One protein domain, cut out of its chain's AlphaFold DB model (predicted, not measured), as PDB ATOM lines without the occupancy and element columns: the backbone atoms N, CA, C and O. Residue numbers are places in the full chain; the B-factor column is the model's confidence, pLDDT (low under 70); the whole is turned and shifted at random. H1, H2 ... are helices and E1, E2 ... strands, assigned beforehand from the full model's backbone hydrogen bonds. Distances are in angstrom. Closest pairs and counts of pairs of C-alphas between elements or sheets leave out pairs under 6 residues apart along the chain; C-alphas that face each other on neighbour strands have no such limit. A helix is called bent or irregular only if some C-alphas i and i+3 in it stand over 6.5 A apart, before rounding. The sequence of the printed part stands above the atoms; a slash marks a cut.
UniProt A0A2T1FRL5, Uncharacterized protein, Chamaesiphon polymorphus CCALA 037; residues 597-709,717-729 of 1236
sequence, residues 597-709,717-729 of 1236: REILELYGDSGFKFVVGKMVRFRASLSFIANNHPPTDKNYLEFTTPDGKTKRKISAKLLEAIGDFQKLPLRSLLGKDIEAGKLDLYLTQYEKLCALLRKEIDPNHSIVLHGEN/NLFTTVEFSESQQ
ATOM      1  N   ARG A 597     114.481 134.209 191.684       86.44
ATOM      2  CA  ARG A 597     113.678 135.276 192.304       86.44
ATOM      3  C   ARG A 597     112.196 134.926 192.336       86.44
ATOM      4  O   ARG A 597     111.570 135.064 193.378       86.44
ATOM      5  N   GLU A 598     111.683 134.395 191.230       84.62
ATOM      6  CA  GLU A 598     110.299 133.931 191.119       84.62
ATOM      7  C   GLU A 598     110.025 132.796 192.121       84.62
ATOM      8  O   GLU A 598     109.020 132.807 192.824       84.62
ATOM      9  N   ILE A 599     110.970 131.861 192.280       83.19
ATOM     10  CA  ILE A 599     110.870 130.780 193.272       83.19
ATOM     11  C   ILE A 599     110.788 131.335 194.706       83.19
ATOM     12  O   ILE A 599     110.011 130.839 195.524       83.19
ATOM     13  N   LEU A 600     111.602 132.341 195.040       84.19
ATOM     14  CA  LEU A 600     111.592 132.958 196.371       84.19
ATOM     15  C   LEU A 600     110.272 133.682 196.653       84.19
ATOM     16  O   LEU A 600     109.745 133.563 197.759       84.19
ATOM     17  N   GLU A 601     109.741 134.393 195.659       82.31
ATOM     18  CA  GLU A 601     108.459 135.096 195.752       82.31
ATOM     19  C   GLU A 601     107.284 134.127 195.933       82.31
ATOM     20  O   GLU A 601     106.428 134.356 196.787       82.31
ATOM     21  N   LEU A 602     107.259 133.026 195.177       73.88
ATOM     22  CA  LEU A 602     106.137 132.083 195.172       73.88
ATOM     23  C   LEU A 602     106.144 131.095 196.350       73.88
ATOM     24  O   LEU A 602     105.077 130.695 196.814       73.88
ATOM     25  N   TYR A 603     107.319 130.675 196.837       71.94
ATOM     26  CA  TYR A 603     107.432 129.497 197.717       71.94
ATOM     27  C   TYR A 603     108.099 129.756 199.078       71.94
ATOM     28  O   TYR A 603     108.320 128.807 199.846       71.94
ATOM     29  N   GLY A 604     108.426 131.014 199.396       76.69
ATOM     30  CA  GLY A 604     108.944 131.433 200.704       76.69
ATOM     31  C   GLY A 604     110.126 130.582 201.190       76.69
ATOM     32  O   GLY A 604     111.092 130.360 200.459       76.69
ATOM     33  N   ASP A 605     110.037 130.048 202.411       68.19
ATOM     34  CA  ASP A 605     111.102 129.251 203.046       68.19
ATOM     35  C   ASP A 605     111.492 127.985 202.263       68.19
ATOM     36  O   ASP A 605     112.651 127.552 202.285       68.19
ATOM     37  N   SER A 606     110.532 127.366 201.568       65.38
ATOM     38  CA  SER A 606     110.792 126.168 200.760       65.38
ATOM     39  C   SER A 606     111.548 126.508 199.472       65.38
ATOM     40  O   SER A 606     112.490 125.799 199.103       65.38
ATOM     41  N   GLY A 607     111.218 127.647 198.853       75.44
ATOM     42  CA  GLY A 607     111.964 128.224 197.737       75.44
ATOM     43  C   GLY A 607     113.365 128.673 198.151       75.44
ATOM     44  O   GLY A 607     114.339 128.407 197.449       75.44
ATOM     45  N   PHE A 608     113.497 129.248 199.350       79.50
ATOM     46  CA  PHE A 608     114.775 129.685 199.910       79.50
ATOM     47  C   PHE A 608     115.806 128.554 199.981       79.50
ATOM     48  O   PHE A 608     116.905 128.669 199.430       79.50
ATOM     49  N   LYS A 609     115.452 127.433 200.624       77.56
ATOM     50  CA  LYS A 609     116.363 126.283 200.764       77.56
ATOM     51  C   LYS A 609     116.771 125.720 199.406       77.56
ATOM     52  O   LYS A 609     117.919 125.311 199.232       77.56
ATOM     53  N   PHE A 610     115.845 125.717 198.451       79.06
ATOM     54  CA  PHE A 610     116.104 125.254 197.097       79.06
ATOM     55  C   PHE A 610     117.096 126.148 196.353       79.06
ATOM     56  O   PHE A 610     118.100 125.639 195.860       79.06
ATOM     57  N   VAL A 611     116.864 127.464 196.323       85.12
ATOM     58  CA  VAL A 611     117.738 128.429 195.637       85.12
ATOM     59  C   VAL A 611     119.151 128.391 196.218       85.12
ATOM     60  O   VAL A 611     120.127 128.282 195.475       85.12
ATOM     61  N   VAL A 612     119.279 128.371 197.547       84.88
ATOM     62  CA  VAL A 612     120.587 128.230 198.205       84.88
ATOM     63  C   VAL A 612     121.240 126.890 197.851       84.88
ATOM     64  O   VAL A 612     122.429 126.851 197.532       84.88
ATOM     65  N   GLY A 613     120.480 125.790 197.855       83.62
ATOM     66  CA  GLY A 613     120.965 124.475 197.435       83.62
ATOM     67  C   GLY A 613     121.471 124.456 195.989       83.62
ATOM     68  O   GLY A 613     122.551 123.924 195.728       83.62
ATOM     69  N   LYS A 614     120.744 125.100 195.067       85.69
ATOM     70  CA  LYS A 614     121.118 125.269 193.656       85.69
ATOM     71  C   LYS A 614     122.448 126.019 193.529       85.69
ATOM     72  O   LYS A 614     123.385 125.505 192.922       85.69
ATOM     73  N   MET A 615     122.591 127.155 194.216       88.69
ATOM     74  CA  MET A 615     123.841 127.926 194.254       88.69
ATOM     75  C   MET A 615     125.017 127.120 194.834       88.69
ATOM     76  O   MET A 615     126.151 127.251 194.372       88.69
ATOM     77  N   VAL A 616     124.773 126.272 195.842       86.94
ATOM     78  CA  VAL A 616     125.802 125.391 196.419       86.94
ATOM     79  C   VAL A 616     126.251 124.318 195.423       86.94
ATOM     80  O   VAL A 616     127.458 124.084 195.332       86.94
ATOM     81  N   ARG A 617     125.324 123.695 194.677       84.88
ATOM     82  CA  ARG A 617     125.652 122.728 193.609       84.88
ATOM     83  C   ARG A 617     126.438 123.388 192.482       84.88
ATOM     84  O   ARG A 617     127.502 122.899 192.119       84.88
ATOM     85  N   PHE A 618     125.997 124.559 192.030       89.00
ATOM     86  CA  PHE A 618     126.709 125.342 191.025       89.00
ATOM     87  C   PHE A 618     128.128 125.728 191.476       89.00
ATOM     88  O   PHE A 618     129.093 125.613 190.729       89.00
ATOM     89  N   ARG A 619     128.313 126.108 192.746       89.31
ATOM     90  CA  ARG A 619     129.658 126.348 193.296       89.31
ATOM     91  C   ARG A 619     130.534 125.088 193.271       89.31
ATOM     92  O   ARG A 619     131.745 125.190 193.067       89.31
ATOM     93  N   ALA A 620     129.944 123.917 193.513       85.25
ATOM     94  CA  ALA A 620     130.662 122.648 193.450       85.25
ATOM     95  C   ALA A 620     131.100 122.334 192.010       85.25
ATOM     96  O   ALA A 620     132.281 122.065 191.806       85.25
ATOM     97  N   SER A 621     130.214 122.483 191.016       85.75
ATOM     98  CA  SER A 621     130.555 122.254 189.601       85.75
ATOM     99  C   SER A 621     131.631 123.227 189.094       85.75
ATOM    100  O   SER A 621     132.562 122.822 188.400       85.75
ATOM    101  N   LEU A 622     131.608 124.490 189.537       88.25
ATOM    102  CA  LEU A 622     132.650 125.480 189.227       88.25
ATOM    103  C   LEU A 622     134.019 125.184 189.849       88.25
ATOM    104  O   LEU A 622     135.030 125.710 189.380       88.25
ATOM    105  N   SER A 623     134.081 124.357 190.896       85.50
ATOM    106  CA  SER A 623     135.360 123.995 191.522       85.50
ATOM    107  C   SER A 623     136.264 123.238 190.552       85.50
ATOM    108  O   SER A 623     137.479 123.395 190.619       85.50
ATOM    109  N   PHE A 624     135.689 122.515 189.587       83.69
ATOM    110  CA  PHE A 624     136.436 121.875 188.506       83.69
ATOM    111  C   PHE A 624     137.211 122.887 187.652       83.69
ATOM    112  O   PHE A 624     138.379 122.673 187.342       83.69
ATOM    113  N   ILE A 625     136.598 124.032 187.334       85.06
ATOM    114  CA  ILE A 625     137.262 125.114 186.599       85.06
ATOM    115  C   ILE A 625     138.318 125.791 187.478       85.06
ATOM    116  O   ILE A 625     139.453 125.988 187.051       85.06
ATOM    117  N   ALA A 626     137.946 126.146 188.709       83.19
ATOM    118  CA  ALA A 626     138.811 126.904 189.608       83.19
ATOM    119  C   ALA A 626     140.078 126.134 190.017       83.19
ATOM    120  O   ALA A 626     141.141 126.734 190.139       83.19
ATOM    121  N   ASN A 627     139.972 124.815 190.209       83.50
ATOM    122  CA  ASN A 627     141.086 123.981 190.663       83.50
ATOM    123  C   ASN A 627     142.070 123.619 189.539       83.50
ATOM    124  O   ASN A 627     143.218 123.295 189.828       83.50
ATOM    125  N   ASN A 628     141.635 123.673 188.275       81.19
ATOM    126  CA  ASN A 628     142.418 123.228 187.115       81.19
ATOM    127  C   ASN A 628     142.873 124.385 186.204       81.19
ATOM    128  O   ASN A 628     143.345 124.160 185.089       81.19
ATOM    129  N   HIS A 629     142.739 125.631 186.666       72.50
ATOM    130  CA  HIS A 629     143.163 126.835 185.952       72.50
ATOM    131  C   HIS A 629     144.172 127.633 186.814       72.50
ATOM    132  O   HIS A 629     143.917 127.816 188.003       72.50
ATOM    133  N   PRO A 630     145.291 128.169 186.271       71.19
ATOM    134  CA  PRO A 630     145.673 128.243 184.859       71.19
ATOM    135  C   PRO A 630     146.069 126.897 184.245       71.19
ATOM    136  O   PRO A 630     146.696 126.087 184.925       71.19
ATOM    137  N   PRO A 631     145.730 126.666 182.959       72.25
ATOM    138  CA  PRO A 631     146.138 125.461 182.258       72.25
ATOM    139  C   PRO A 631     147.665 125.413 182.153       72.25
ATOM    140  O   PRO A 631     148.327 126.436 181.959       72.25
ATOM    141  N   THR A 632     148.212 124.210 182.267       78.06
ATOM    142  CA  THR A 632     149.618 123.904 181.972       78.06
ATOM    143  C   THR A 632     149.700 123.176 180.632       78.06
ATOM    144  O   THR A 632     148.689 122.666 180.153       78.06
ATOM    145  N   ASP A 633     150.893 123.056 180.044       72.44
ATOM    146  CA  ASP A 633     151.071 122.308 178.785       72.44
ATOM    147  C   ASP A 633     150.653 120.828 178.895       72.44
ATOM    148  O   ASP A 633     150.384 120.194 177.881       72.44
ATOM    149  N   LYS A 634     150.591 120.282 180.120       76.44
ATOM    150  CA  LYS A 634     150.276 118.871 180.398       76.44
ATOM    151  C   LYS A 634     148.877 118.622 180.949       76.44
ATOM    152  O   LYS A 634     148.363 117.532 180.764       76.44
ATOM    153  N   ASN A 635     148.283 119.606 181.629       82.44
ATOM    154  CA  ASN A 635     146.926 119.536 182.174       82.44
ATOM    155  C   ASN A 635     146.167 120.801 181.769       82.44
ATOM    156  O   ASN A 635     146.525 121.896 182.221       82.44
ATOM    157  N   TYR A 636     145.137 120.665 180.936       86.00
ATOM    158  CA  TYR A 636     144.350 121.793 180.438       86.00
ATOM    159  C   TYR A 636     142.861 121.457 180.344       86.00
ATOM    160  O   TYR A 636     142.471 120.310 180.139       86.00
ATOM    161  N   LEU A 637     142.027 122.491 180.469       88.50
ATOM    162  CA  LEU A 637     140.587 122.399 180.248       88.50
ATOM    163  C   LEU A 637     140.265 122.657 178.777       88.50
ATOM    164  O   LEU A 637     140.869 123.527 178.156       88.50
ATOM    165  N   GLU A 638     139.284 121.945 178.246       90.56
ATOM    166  CA  GLU A 638     138.725 122.096 176.912       90.56
ATOM    167  C   GLU A 638     137.203 122.267 177.022       90.56
ATOM    168  O   GLU A 638     136.543 121.554 177.776       90.56
ATOM    169  N   PHE A 639     136.641 123.261 176.335       91.00
ATOM    170  CA  PHE A 639     135.210 123.566 176.396       91.00
ATOM    171  C   PHE A 639     134.683 124.130 175.078       91.00
ATOM    172  O   PHE A 639     135.422 124.762 174.318       91.00
ATOM    173  N   THR A 640     133.386 123.946 174.843       91.56
ATOM    174  CA  THR A 640     132.669 124.488 173.682       91.56
ATOM    175  C   THR A 640     132.138 125.886 173.992       91.56
ATOM    176  O   THR A 640     131.609 126.134 175.073       91.56
ATOM    177  N   THR A 641     132.288 126.826 173.064       90.75
ATOM    178  CA  THR A 641     131.698 128.169 173.125       90.75
ATOM    179  C   THR A 641     130.289 128.179 172.518       90.75
ATOM    180  O   THR A 641     129.968 127.295 171.726       90.75
ATOM    181  N   PRO A 642     129.452 129.200 172.785       86.75
ATOM    182  CA  PRO A 642     128.095 129.277 172.224       86.75
ATOM    183  C   PRO A 642     128.008 129.278 170.685       86.75
ATOM    184  O   PRO A 642     126.958 128.971 170.135       86.75
ATOM    185  N   ASP A 643     129.088 129.628 169.977       89.88
ATOM    186  CA  ASP A 643     129.197 129.542 168.512       89.88
ATOM    187  C   ASP A 643     129.754 128.192 168.015       89.88
ATOM    188  O   ASP A 643     130.153 128.080 166.857       89.88
ATOM    189  N   GLY A 644     129.808 127.176 168.885       86.88
ATOM    190  CA  GLY A 644     130.218 125.807 168.560       86.88
ATOM    191  C   GLY A 644     131.730 125.593 168.442       86.88
ATOM    192  O   GLY A 644     132.155 124.578 167.897       86.88
ATOM    193  N   LYS A 645     132.569 126.530 168.909       89.81
ATOM    194  CA  LYS A 645     134.034 126.410 168.820       89.81
ATOM    195  C   LYS A 645     134.636 125.851 170.099       89.81
ATOM    196  O   LYS A 645     134.275 126.250 171.199       89.81
ATOM    197  N   THR A 646     135.657 125.021 169.956       90.69
ATOM    198  CA  THR A 646     136.412 124.492 171.091       90.69
ATOM    199  C   THR A 646     137.510 125.463 171.538       90.69
ATOM    200  O   THR A 646     138.279 125.972 170.717       90.69
ATOM    201  N   LYS A 647     137.613 125.734 172.844       91.44
ATOM    202  CA  LYS A 647     138.629 126.609 173.455       91.44
ATOM    203  C   LYS A 647     139.245 125.993 174.710       91.44
ATOM    204  O   LYS A 647     138.650 125.139 175.351       91.44
ATOM    205  N   ARG A 648     140.447 126.478 175.068       87.88
ATOM    206  CA  ARG A 648     141.232 126.014 176.234       87.88
ATOM    207  C   ARG A 648     141.567 127.079 177.278       87.88
ATOM    208  O   ARG A 648     142.155 126.789 178.314       87.88
ATOM    209  N   LYS A 649     141.243 128.343 176.996       86.31
ATOM    210  CA  LYS A 649     141.588 129.482 177.852       86.31
ATOM    211  C   LYS A 649     140.329 130.224 178.261       86.31
ATOM    212  O   LYS A 649     139.578 130.656 177.391       86.31
ATOM    213  N   ILE A 650     140.168 130.397 179.569       86.44
ATOM    214  CA  ILE A 650     139.058 131.125 180.183       86.44
ATOM    215  C   ILE A 650     139.491 132.574 180.439       86.44
ATOM    216  O   ILE A 650     140.650 132.850 180.770       86.44
ATOM    217  N   SER A 651     138.583 133.527 180.253       89.50
ATOM    218  CA  SER A 651     138.846 134.948 180.443       89.50
ATOM    219  C   SER A 651     139.138 135.281 181.909       89.50
ATOM    220  O   SER A 651     138.524 134.749 182.834       89.50
ATOM    221  N   ALA A 652     140.055 136.229 182.134       86.31
ATOM    222  CA  ALA A 652     140.403 136.690 183.483       86.31
ATOM    223  C   ALA A 652     139.176 137.216 184.249       86.31
ATOM    224  O   ALA A 652     139.035 136.962 185.439       86.31
ATOM    225  N   LYS A 653     138.255 137.876 183.535       90.62
ATOM    226  CA  LYS A 653     136.998 138.393 184.083       90.62
ATOM    227  C   LYS A 653     136.079 137.279 184.590       90.62
ATOM    228  O   LYS A 653     135.442 137.442 185.627       90.62
ATOM    229  N   LEU A 654     135.984 136.167 183.860       89.31
ATOM    230  CA  LEU A 654     135.181 135.023 184.282       89.31
ATOM    231  C   LEU A 654     135.832 134.302 185.474       89.31
ATOM    232  O   LEU A 654     135.139 133.972 186.429       89.31
ATOM    233  N   LEU A 655     137.158 134.137 185.475       88.81
ATOM    234  CA  LEU A 655     137.891 133.531 186.597       88.81
ATOM    235  C   LEU A 655     137.777 134.344 187.893       88.81
ATOM    236  O   LEU A 655     137.580 133.764 188.957       88.81
ATOM    237  N   GLU A 656     137.864 135.672 187.806       90.62
ATOM    238  CA  GLU A 656     137.651 136.574 188.944       90.62
ATOM    239  C   GLU A 656     136.232 136.418 189.507       90.62
ATOM    240  O   GLU A 656     136.061 136.186 190.703       90.62
ATOM    241  N   ALA A 657     135.218 136.423 188.634       90.06
ATOM    242  CA  ALA A 657     133.828 136.230 189.036       90.06
ATOM    243  C   ALA A 657     133.571 134.841 189.665       90.06
ATOM    244  O   ALA A 657     132.826 134.746 190.643       90.06
ATOM    245  N   ILE A 658     134.200 133.775 189.150       90.88
ATOM    246  CA  ILE A 658     134.166 132.433 189.762       90.88
ATOM    247  C   ILE A 658     134.798 132.476 191.158       90.88
ATOM    248  O   ILE A 658     134.197 131.989 192.119       90.88
ATOM    249  N   GLY A 659     135.982 133.080 191.286       88.94
ATOM    250  CA  GLY A 659     136.703 133.187 192.554       88.94
ATOM    251  C   GLY A 659     135.931 133.968 193.619       88.94
ATOM    252  O   GLY A 659     135.923 133.575 194.787       88.94
ATOM    253  N   ASP A 660     135.241 135.041 193.240       89.81
ATOM    254  CA  ASP A 660     134.411 135.820 194.160       89.81
ATOM    255  C   ASP A 660     133.156 135.065 194.594       89.81
ATOM    256  O   ASP A 660     132.825 135.047 195.783       89.81
ATOM    257  N   PHE A 661     132.512 134.349 193.673       91.00
ATOM    258  CA  PHE A 661     131.373 133.500 194.003       91.00
ATOM    259  C   PHE A 661     131.758 132.334 194.933       91.00
ATOM    260  O   PHE A 661     131.016 132.002 195.860       91.00
ATOM    261  N   GLN A 662     132.941 131.736 194.755       88.56
ATOM    262  CA  GLN A 662     133.424 130.655 195.622       88.56
ATOM    263  C   GLN A 662     133.612 131.079 197.086       88.56
ATOM    264  O   GLN A 662     133.388 130.265 197.986       88.56
ATOM    265  N   LYS A 663     133.952 132.351 197.334       88.94
ATOM    266  CA  LYS A 663     134.131 132.917 198.683       88.94
ATOM    267  C   LYS A 663     132.809 133.146 199.425       88.94
ATOM    268  O   LYS A 663     132.833 133.398 200.630       88.94
ATOM    269  N   LEU A 664     131.660 133.065 198.746       87.50
ATOM    270  CA  LEU A 664     130.366 133.308 199.377       87.50
ATOM    271  C   LEU A 664     130.054 132.266 200.465       87.50
ATOM    272  O   LEU A 664     130.201 131.058 200.238       87.50
ATOM    273  N   PRO A 665     129.540 132.686 201.635       85.31
ATOM    274  CA  PRO A 665     129.231 131.789 202.744       85.31
ATOM    275  C   PRO A 665     127.877 131.077 202.536       85.31
ATOM    276  O   PRO A 665     126.983 131.131 203.371       85.31
ATOM    277  N   LEU A 666     127.699 130.382 201.407       83.44
ATOM    278  CA  LEU A 666     126.409 129.789 201.017       83.44
ATOM    279  C   LEU A 666     125.928 128.687 201.976       83.44
ATOM    280  O   LEU A 666     124.742 128.590 202.267       83.44
ATOM    281  N   ARG A 667     126.841 127.864 202.516       75.31
ATOM    282  CA  ARG A 667     126.476 126.772 203.443       75.31
ATOM    283  C   ARG A 667     125.996 127.276 204.804       75.31
ATOM    284  O   ARG A 667     125.188 126.600 205.428       75.31
ATOM    285  N   SER A 668     126.454 128.445 205.258       74.25
ATOM    286  CA  SER A 668     125.974 129.016 206.523       74.25
ATOM    287  C   SER A 668     124.558 129.580 206.412       74.25
ATOM    288  O   SER A 668     123.928 129.788 207.436       74.25
ATOM    289  N   LEU A 669     124.038 129.790 205.197       74.06
ATOM    290  CA  LEU A 669     122.646 130.198 204.973       74.06
ATOM    291  C   LEU A 669     121.650 129.049 205.181       74.06
ATOM    292  O   LEU A 669     120.457 129.294 205.309       74.06
ATOM    293  N   LEU A 670     122.122 127.797 205.222       69.06
ATOM    294  CA  LEU A 670     121.278 126.619 205.445       69.06
ATOM    295  C   LEU A 670     120.958 126.380 206.935       69.06
ATOM    296  O   LEU A 670     120.165 125.491 207.242       69.06
ATOM    297  N   GLY A 671     121.538 127.159 207.860       62.75
ATOM    298  CA  GLY A 671     121.269 127.059 209.297       62.75
ATOM    299  C   GLY A 671     121.271 128.418 210.012       62.75
ATOM    300  O   GLY A 671     122.320 129.048 210.096       62.75
ATOM    301  N   LYS A 672     120.121 128.767 210.622       55.38
ATOM    302  CA  LYS A 672     119.763 129.983 211.407       55.38
ATOM    303  C   LYS A 672     119.172 131.171 210.630       55.38
ATOM    304  O   LYS A 672     119.381 131.298 209.429       55.38
ATOM    305  N   ASP A 673     118.425 131.999 211.378       56.78
ATOM    306  CA  ASP A 673     117.676 133.189 210.952       56.78
ATOM    307  C   ASP A 673     118.460 134.065 209.970       56.78
ATOM    308  O   ASP A 673     119.567 134.535 210.247       56.78
ATOM    309  N   ILE A 674     117.865 134.262 208.799       57.78
ATOM    310  CA  ILE A 674     118.457 134.978 207.673       57.78
ATOM    311  C   ILE A 674     118.164 136.469 207.850       57.78
ATOM    312  O   ILE A 674     117.007 136.873 207.934       57.78
ATOM    313  N   GLU A 675     119.196 137.314 207.848       57.91
ATOM    314  CA  GLU A 675     118.996 138.757 207.682       57.91
ATOM    315  C   GLU A 675     118.432 139.024 206.278       57.91
ATOM    316  O   GLU A 675     119.129 138.849 205.269       57.91
ATOM    317  N   ALA A 676     117.161 139.431 206.220       51.84
ATOM    318  CA  ALA A 676     116.479 139.848 205.000       51.84
ATOM    319  C   ALA A 676     117.289 140.970 204.315       51.84
ATOM    320  O   ALA A 676     117.340 142.098 204.795       51.84
ATOM    321  N   GLY A 677     117.998 140.624 203.233       61.84
ATOM    322  CA  GLY A 677     118.875 141.526 202.472       61.84
ATOM    323  C   GLY A 677     120.159 140.873 201.939       61.84
ATOM    324  O   GLY A 677     120.601 141.199 200.840       61.84
ATOM    325  N   LYS A 678     120.748 139.897 202.650       75.62
ATOM    326  CA  LYS A 678     122.001 139.235 202.208       75.62
ATOM    327  C   LYS A 678     121.804 138.248 201.055       75.62
ATOM    328  O   LYS A 678     122.670 138.138 200.190       75.62
ATOM    329  N   LEU A 679     120.671 137.548 201.029       79.19
ATOM    330  CA  LEU A 679     120.348 136.601 199.959       79.19
ATOM    331  C   LEU A 679     120.242 137.291 198.595       79.19
ATOM    332  O   LEU A 679     120.797 136.790 197.624       79.19
ATOM    333  N   ASP A 680     119.582 138.446 198.538       83.12
ATOM    334  CA  ASP A 680     119.377 139.203 197.300       83.12
ATOM    335  C   ASP A 680     120.704 139.631 196.647       83.12
ATOM    336  O   ASP A 680     120.907 139.497 195.435       83.12
ATOM    337  N   LEU A 681     121.669 140.047 197.475       85.56
ATOM    338  CA  LEU A 681     123.025 140.364 197.036       85.56
ATOM    339  C   LEU A 681     123.732 139.138 196.440       85.56
ATOM    340  O   LEU A 681     124.332 139.229 195.369       85.56
ATOM    341  N   TYR A 682     123.675 137.993 197.124       89.06
ATOM    342  CA  TYR A 682     124.320 136.764 196.650       89.06
ATOM    343  C   TYR A 682     123.661 136.224 195.386       89.06
ATOM    344  O   TYR A 682     124.355 135.747 194.489       89.06
ATOM    345  N   LEU A 683     122.340 136.351 195.290       88.56
ATOM    346  CA  LEU A 683     121.591 135.958 194.112       88.56
ATOM    347  C   LEU A 683     121.973 136.818 192.906       88.56
ATOM    348  O   LEU A 683     122.286 136.286 191.847       88.56
ATOM    349  N   THR A 684     122.097 138.132 193.101       89.31
ATOM    350  CA  THR A 684     122.589 139.053 192.068       89.31
ATOM    351  C   THR A 684     123.988 138.670 191.568       89.31
ATOM    352  O   THR A 684     124.281 138.781 190.377       89.31
ATOM    353  N   GLN A 685     124.885 138.230 192.460       89.12
ATOM    354  CA  GLN A 685     126.229 137.781 192.070       89.12
ATOM    355  C   GLN A 685     126.190 136.470 191.276       89.12
ATOM    356  O   GLN A 685     126.859 136.353 190.251       89.12
ATOM    357  N   TYR A 686     125.372 135.517 191.718       91.19
ATOM    358  CA  TYR A 686     125.135 134.252 191.030       91.19
ATOM    359  C   TYR A 686     124.561 134.452 189.617       91.19
ATOM    360  O   TYR A 686     125.114 133.920 188.652       91.19
ATOM    361  N   GLU A 687     123.522 135.277 189.469       90.00
ATOM    362  CA  GLU A 687     122.895 135.611 188.181       90.00
ATOM    363  C   GLU A 687     123.907 136.255 187.216       90.00
ATOM    364  O   GLU A 687     124.016 135.858 186.052       90.00
ATOM    365  N   LYS A 688     124.712 137.211 187.706       89.81
ATOM    366  CA  LYS A 688     125.769 137.865 186.915       89.81
ATOM    367  C   LYS A 688     126.844 136.884 186.451       89.81
ATOM    368  O   LYS A 688     127.267 136.963 185.297       89.81
ATOM    369  N   LEU A 689     127.283 135.975 187.321       92.44
ATOM    370  CA  LEU A 689     128.264 134.948 186.970       92.44
ATOM    371  C   LEU A 689     127.709 133.991 185.907       92.44
ATOM    372  O   LEU A 689     128.375 133.740 184.904       92.44
ATOM    373  N   CYS A 690     126.469 133.526 186.066       90.50
ATOM    374  CA  CYS A 690     125.806 132.677 185.074       90.50
ATOM    375  C   CYS A 690     125.686 133.368 183.706       90.50
ATOM    376  O   CYS A 690     125.920 132.748 182.668       90.50
ATOM    377  N   ALA A 691     125.377 134.669 183.687       88.12
ATOM    378  CA  ALA A 691     125.330 135.454 182.455       88.12
ATOM    379  C   ALA A 691     126.710 135.630 181.794       88.12
ATOM    380  O   ALA A 691     126.793 135.706 180.569       88.12
ATOM    381  N   LEU A 692     127.792 135.704 182.578       90.56
ATOM    382  CA  LEU A 692     129.159 135.718 182.048       90.56
ATOM    383  C   LEU A 692     129.551 134.354 181.472       90.56
ATOM    384  O   LEU A 692     130.082 134.315 180.366       90.56
ATOM    385  N   LEU A 693     129.231 133.260 182.171       90.31
ATOM    386  CA  LEU A 693     129.485 131.897 181.698       90.31
ATOM    387  C   LEU A 693     128.834 131.647 180.346       90.31
ATOM    388  O   LEU A 693     129.540 131.303 179.410       90.31
ATOM    389  N   ARG A 694     127.534 131.928 180.203       88.31
ATOM    390  CA  ARG A 694     126.798 131.723 178.941       88.31
ATOM    391  C   ARG A 694     127.349 132.498 177.744       88.31
ATOM    392  O   ARG A 694     127.021 132.168 176.613       88.31
ATOM    393  N   LYS A 695     128.137 133.557 177.962       89.38
ATOM    394  CA  LYS A 695     128.783 134.310 176.873       89.38
ATOM    395  C   LYS A 695     130.076 133.663 176.390       89.38
ATOM    396  O   LYS A 695     130.520 133.970 175.288       89.38
ATOM    397  N   GLU A 696     130.701 132.833 177.216       89.88
ATOM    398  CA  GLU A 696     132.034 132.289 176.966       89.88
ATOM    399  C   GLU A 696     132.036 130.766 176.811       89.88
ATOM    400  O   GLU A 696     132.790 130.254 175.993       89.88
ATOM    401  N   ILE A 697     131.166 130.063 177.534       88.94
ATOM    402  CA  ILE A 697     131.034 128.607 177.572       88.94
ATOM    403  C   ILE A 697     129.587 128.253 177.224       88.94
ATOM    404  O   ILE A 697     128.653 128.835 177.784       88.94
ATOM    405  N   ASP A 698     129.400 127.308 176.309       83.94
ATOM    406  CA  ASP A 698     128.103 126.690 176.070       83.94
ATOM    407  C   ASP A 698     127.773 125.746 177.238       83.94
ATOM    408  O   ASP A 698     128.443 124.725 177.410       83.94
ATOM    409  N   PRO A 699     126.755 126.062 178.054       78.44
ATOM    410  CA  PRO A 699     126.404 125.246 179.209       78.44
ATOM    411  C   PRO A 699     125.841 123.863 178.856       78.44
ATOM    412  O   PRO A 699     125.763 123.008 179.737       78.44
ATOM    413  N   ASN A 700     125.439 123.636 177.602       78.31
ATOM    414  CA  ASN A 700     124.895 122.352 177.155       78.31
ATOM    415  C   ASN A 700     125.985 121.313 176.849       78.31
ATOM    416  O   ASN A 700     125.667 120.145 176.648       78.31
ATOM    417  N   HIS A 701     127.257 121.719 176.839       82.06
ATOM    418  CA  HIS A 701     128.399 120.845 176.601       82.06
ATOM    419  C   HIS A 701     129.248 120.700 177.869       82.06
ATOM    420  O   HIS A 701     129.447 121.653 178.625       82.06
ATOM    421  N   SER A 702     129.767 119.495 178.112       86.06
ATOM    422  CA  SER A 702     130.686 119.251 179.225       86.06
ATOM    423  C   SER A 702     132.028 119.949 179.003       86.06
ATOM    424  O   SER A 702     132.529 120.046 177.885       86.06
ATOM    425  N   ILE A 703     132.636 120.391 180.100       88.19
ATOM    426  CA  ILE A 703     134.018 120.864 180.130       88.19
ATOM    427  C   ILE A 703     134.902 119.648 180.380       88.19
ATOM    428  O   ILE A 703     134.668 118.907 181.334       88.19
ATOM    429  N   VAL A 704     135.915 119.441 179.547       89.62
ATOM    430  CA  VAL A 704     136.803 118.278 179.621       89.62
ATOM    431  C   VAL A 704     138.170 118.710 180.139       89.62
ATOM    432  O   VAL A 704     138.802 119.602 179.585       89.62
ATOM    433  N   LEU A 705     138.639 118.091 181.215       88.38
ATOM    434  CA  LEU A 705     140.020 118.159 181.668       88.38
ATOM    435  C   LEU A 705     140.811 117.070 180.962       88.38
ATOM    436  O   LEU A 705     140.526 115.888 181.134       88.38
ATOM    437  N   HIS A 706     141.827 117.476 180.217       86.94
ATOM    438  CA  HIS A 706     142.846 116.580 179.698       86.94
ATOM    439  C   HIS A 706     144.064 116.651 180.600       86.94
ATOM    440  O   HIS A 706     144.464 117.746 181.008       86.94
ATOM    441  N   GLY A 707     144.653 115.497 180.895       85.25
ATOM    442  CA  GLY A 707     145.858 115.442 181.699       85.25
ATOM    443  C   GLY A 707     146.703 114.198 181.488       85.25
ATOM    444  O   GLY A 707     146.278 113.213 180.891       85.25
ATOM    445  N   GLU A 708     147.913 114.245 182.029       84.25
ATOM    446  CA  GLU A 708     148.848 113.124 182.069       84.25
ATOM    447  C   GLU A 708     149.055 112.681 183.521       84.25
ATOM    448  O   GLU A 708     149.506 113.464 184.360       84.25
ATOM    449  N   ASN A 709     148.788 111.409 183.823       79.38
ATOM    450  CA  ASN A 709     149.107 110.813 185.119       79.38
ATOM    451  C   ASN A 709     150.205 109.759 184.983       79.38
ATOM    452  O   ASN A 709     150.246 108.980 184.036       79.38
ATOM    453  N   ASN A 717     157.788  97.449 186.610       69.81
ATOM    454  CA  ASN A 717     158.395  98.222 187.704       69.81
ATOM    455  C   ASN A 717     158.792  99.661 187.300       69.81
ATOM    456  O   ASN A 717     159.671 100.275 187.912       69.81
ATOM    457  N   LEU A 718     158.142 100.212 186.273       75.75
ATOM    458  CA  LEU A 718     158.387 101.552 185.743       75.75
ATOM    459  C   LEU A 718     157.124 102.412 185.847       75.75
ATOM    460  O   LEU A 718     155.998 101.919 185.854       75.75
ATOM    461  N   PHE A 719     157.314 103.729 185.928       75.19
ATOM    462  CA  PHE A 719     156.209 104.677 185.802       75.19
ATOM    463  C   PHE A 719     155.927 104.931 184.322       75.19
ATOM    464  O   PHE A 719     156.772 105.500 183.629       75.19
ATOM    465  N   THR A 720     154.738 104.560 183.858       77.25
ATOM    466  CA  THR A 720     154.223 104.905 182.530       77.25
ATOM    467  C   THR A 720     153.337 106.140 182.629       77.25
ATOM    468  O   THR A 720     152.522 106.261 183.544       77.25
ATOM    469  N   THR A 721     153.500 107.076 181.699       80.25
ATOM    470  CA  THR A 721     152.564 108.195 181.558       80.25
ATOM    471  C   THR A 721     151.317 107.692 180.841       80.25
ATOM    472  O   THR A 721     151.428 107.110 179.766       80.25
ATOM    473  N   VAL A 722     150.152 107.897 181.446       79.25
ATOM    474  CA  VAL A 722     148.844 107.561 180.883       79.25
ATOM    475  C   VAL A 722     148.056 108.857 180.761       79.25
ATOM    476  O   VAL A 722     147.921 109.602 181.737       79.25
ATOM    477  N   GLU A 723     147.575 109.139 179.557       85.81
ATOM    478  CA  GLU A 723     146.655 110.245 179.314       85.81
ATOM    479  C   GLU A 723     145.294 109.919 179.932       85.81
ATOM    480  O   GLU A 723     144.806 108.791 179.840       85.81
ATOM    481  N   PHE A 724     144.680 110.905 180.575       84.06
ATOM    482  CA  PHE A 724     143.323 110.802 181.086       84.06
ATOM    483  C   PHE A 724     142.478 111.974 180.595       84.06
ATOM    484  O   PHE A 724     142.977 113.074 180.340       84.06
ATOM    485  N   SER A 725     141.176 111.728 180.497       87.12
ATOM    486  CA  SER A 725     140.168 112.753 180.259       87.12
ATOM    487  C   SER A 725     139.072 112.636 181.310       87.12
ATOM    488  O   SER A 725     138.495 111.562 181.477       87.12
ATOM    489  N   GLU A 726     138.770 113.733 181.993       87.56
ATOM    490  CA  GLU A 726     137.663 113.828 182.946       87.56
ATOM    491  C   GLU A 726     136.696 114.914 182.473       87.56
ATOM    492  O   GLU A 726     137.115 116.028 182.183       87.56
ATOM    493  N   SER A 727     135.405 114.611 182.365       86.44
ATOM    494  CA  SER A 727     134.393 115.567 181.907       86.44
ATOM    495  C   SER A 727     133.490 116.010 183.053       86.44
ATOM    496  O   SER A 727     132.935 115.167 183.754       86.44
ATOM    497  N   GLN A 728     133.264 117.316 183.183       85.25
ATOM    498  CA  GLN A 728     132.324 117.902 184.136       85.25
ATOM    499  C   GLN A 728     131.289 118.755 183.399       85.25
ATOM    500  O   GLN A 728     131.630 119.694 182.679       85.25
ATOM    501  N   GLN A 729     130.006 118.470 183.613       84.12
ATOM    502  CA  GLN A 729     128.923 119.348 183.170       84.12
ATOM    503  C   GLN A 729     128.674 120.447 184.211       84.12
ATOM    504  O   GLN A 729     128.756 120.208 185.422       84.12
TER     505      GLN A 729
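What this domain is: This is residues 597 to 709 and 717 to 729 of the 1236 residues of an uncharacterized protein of Chamaesiphon polymorphus CCALA 037 (UniProt A0A2T1FRL5). Three helices, H1, H2 and H4, pack loosely together with short H3 on H1, and a narrow three-strand sheet at the last residues of H1 reaches away from them. H1 folds back on itself near residue 604, and residues 672 to 677 stick out. The printed part has 126 residues, four named helices and three strands in the order H1 E1 H2 H3 H4 E2 E3, class mixed, with an antiparallel sheet ordered E1 E2 E3. It is loose, with a radius of gyration of the C-alphas of 17.5 A, and spans 58 by 40 by 22 A.

How they stand to each other: Start at H1, residues 597 to 627, irregular, with C-alphas 602 and 605 9.7 A apart. Its residues 619 to 626 touch H2, residues 652 to 662, at a steep tilt of 59 degrees; the closest C-alphas, of Arg 619 and Gln 662, are 6.2 A apart. H2 touches H4, residues 678 to 696, closest at the C-alphas of Ala 657 and Leu 689, 6.1 A. Look next at E1, residues 636 to 640, antiparallel to E2, residues 703 to 709, with N 638 and O 704 at 2.7 A. E2 is antiparallel to E3, residues 718 to 728, with N 705 and O 726 at 2.7 A. H1 only grazes this sheet, with residues 621 to 625. Every O i to N i+4 pair is within hydrogen-bond range in H2, 23 of 27 in H1, 13 of 15 in H4, and 0 of 1 in H3, residues 666 to 670, where 2 of 2 O i to N i+3 pairs are.

Where its parts are: Find C-alpha 597 at (113.678, 135.276, 192.304); H1 runs 29.7 A from there. H4 is 28.0 A long, and E3, 30.8 A, ends at C-alpha 728 (132.324, 117.902, 184.136).

The domain as a whole: Residues 710 to 716 are not printed; C-alphas 709 and 717 are 15.9 A apart across this cut. The link from E1 to H2 is long. Confidence is under 70 at residues 605 to 606, 670 to 677 and 717.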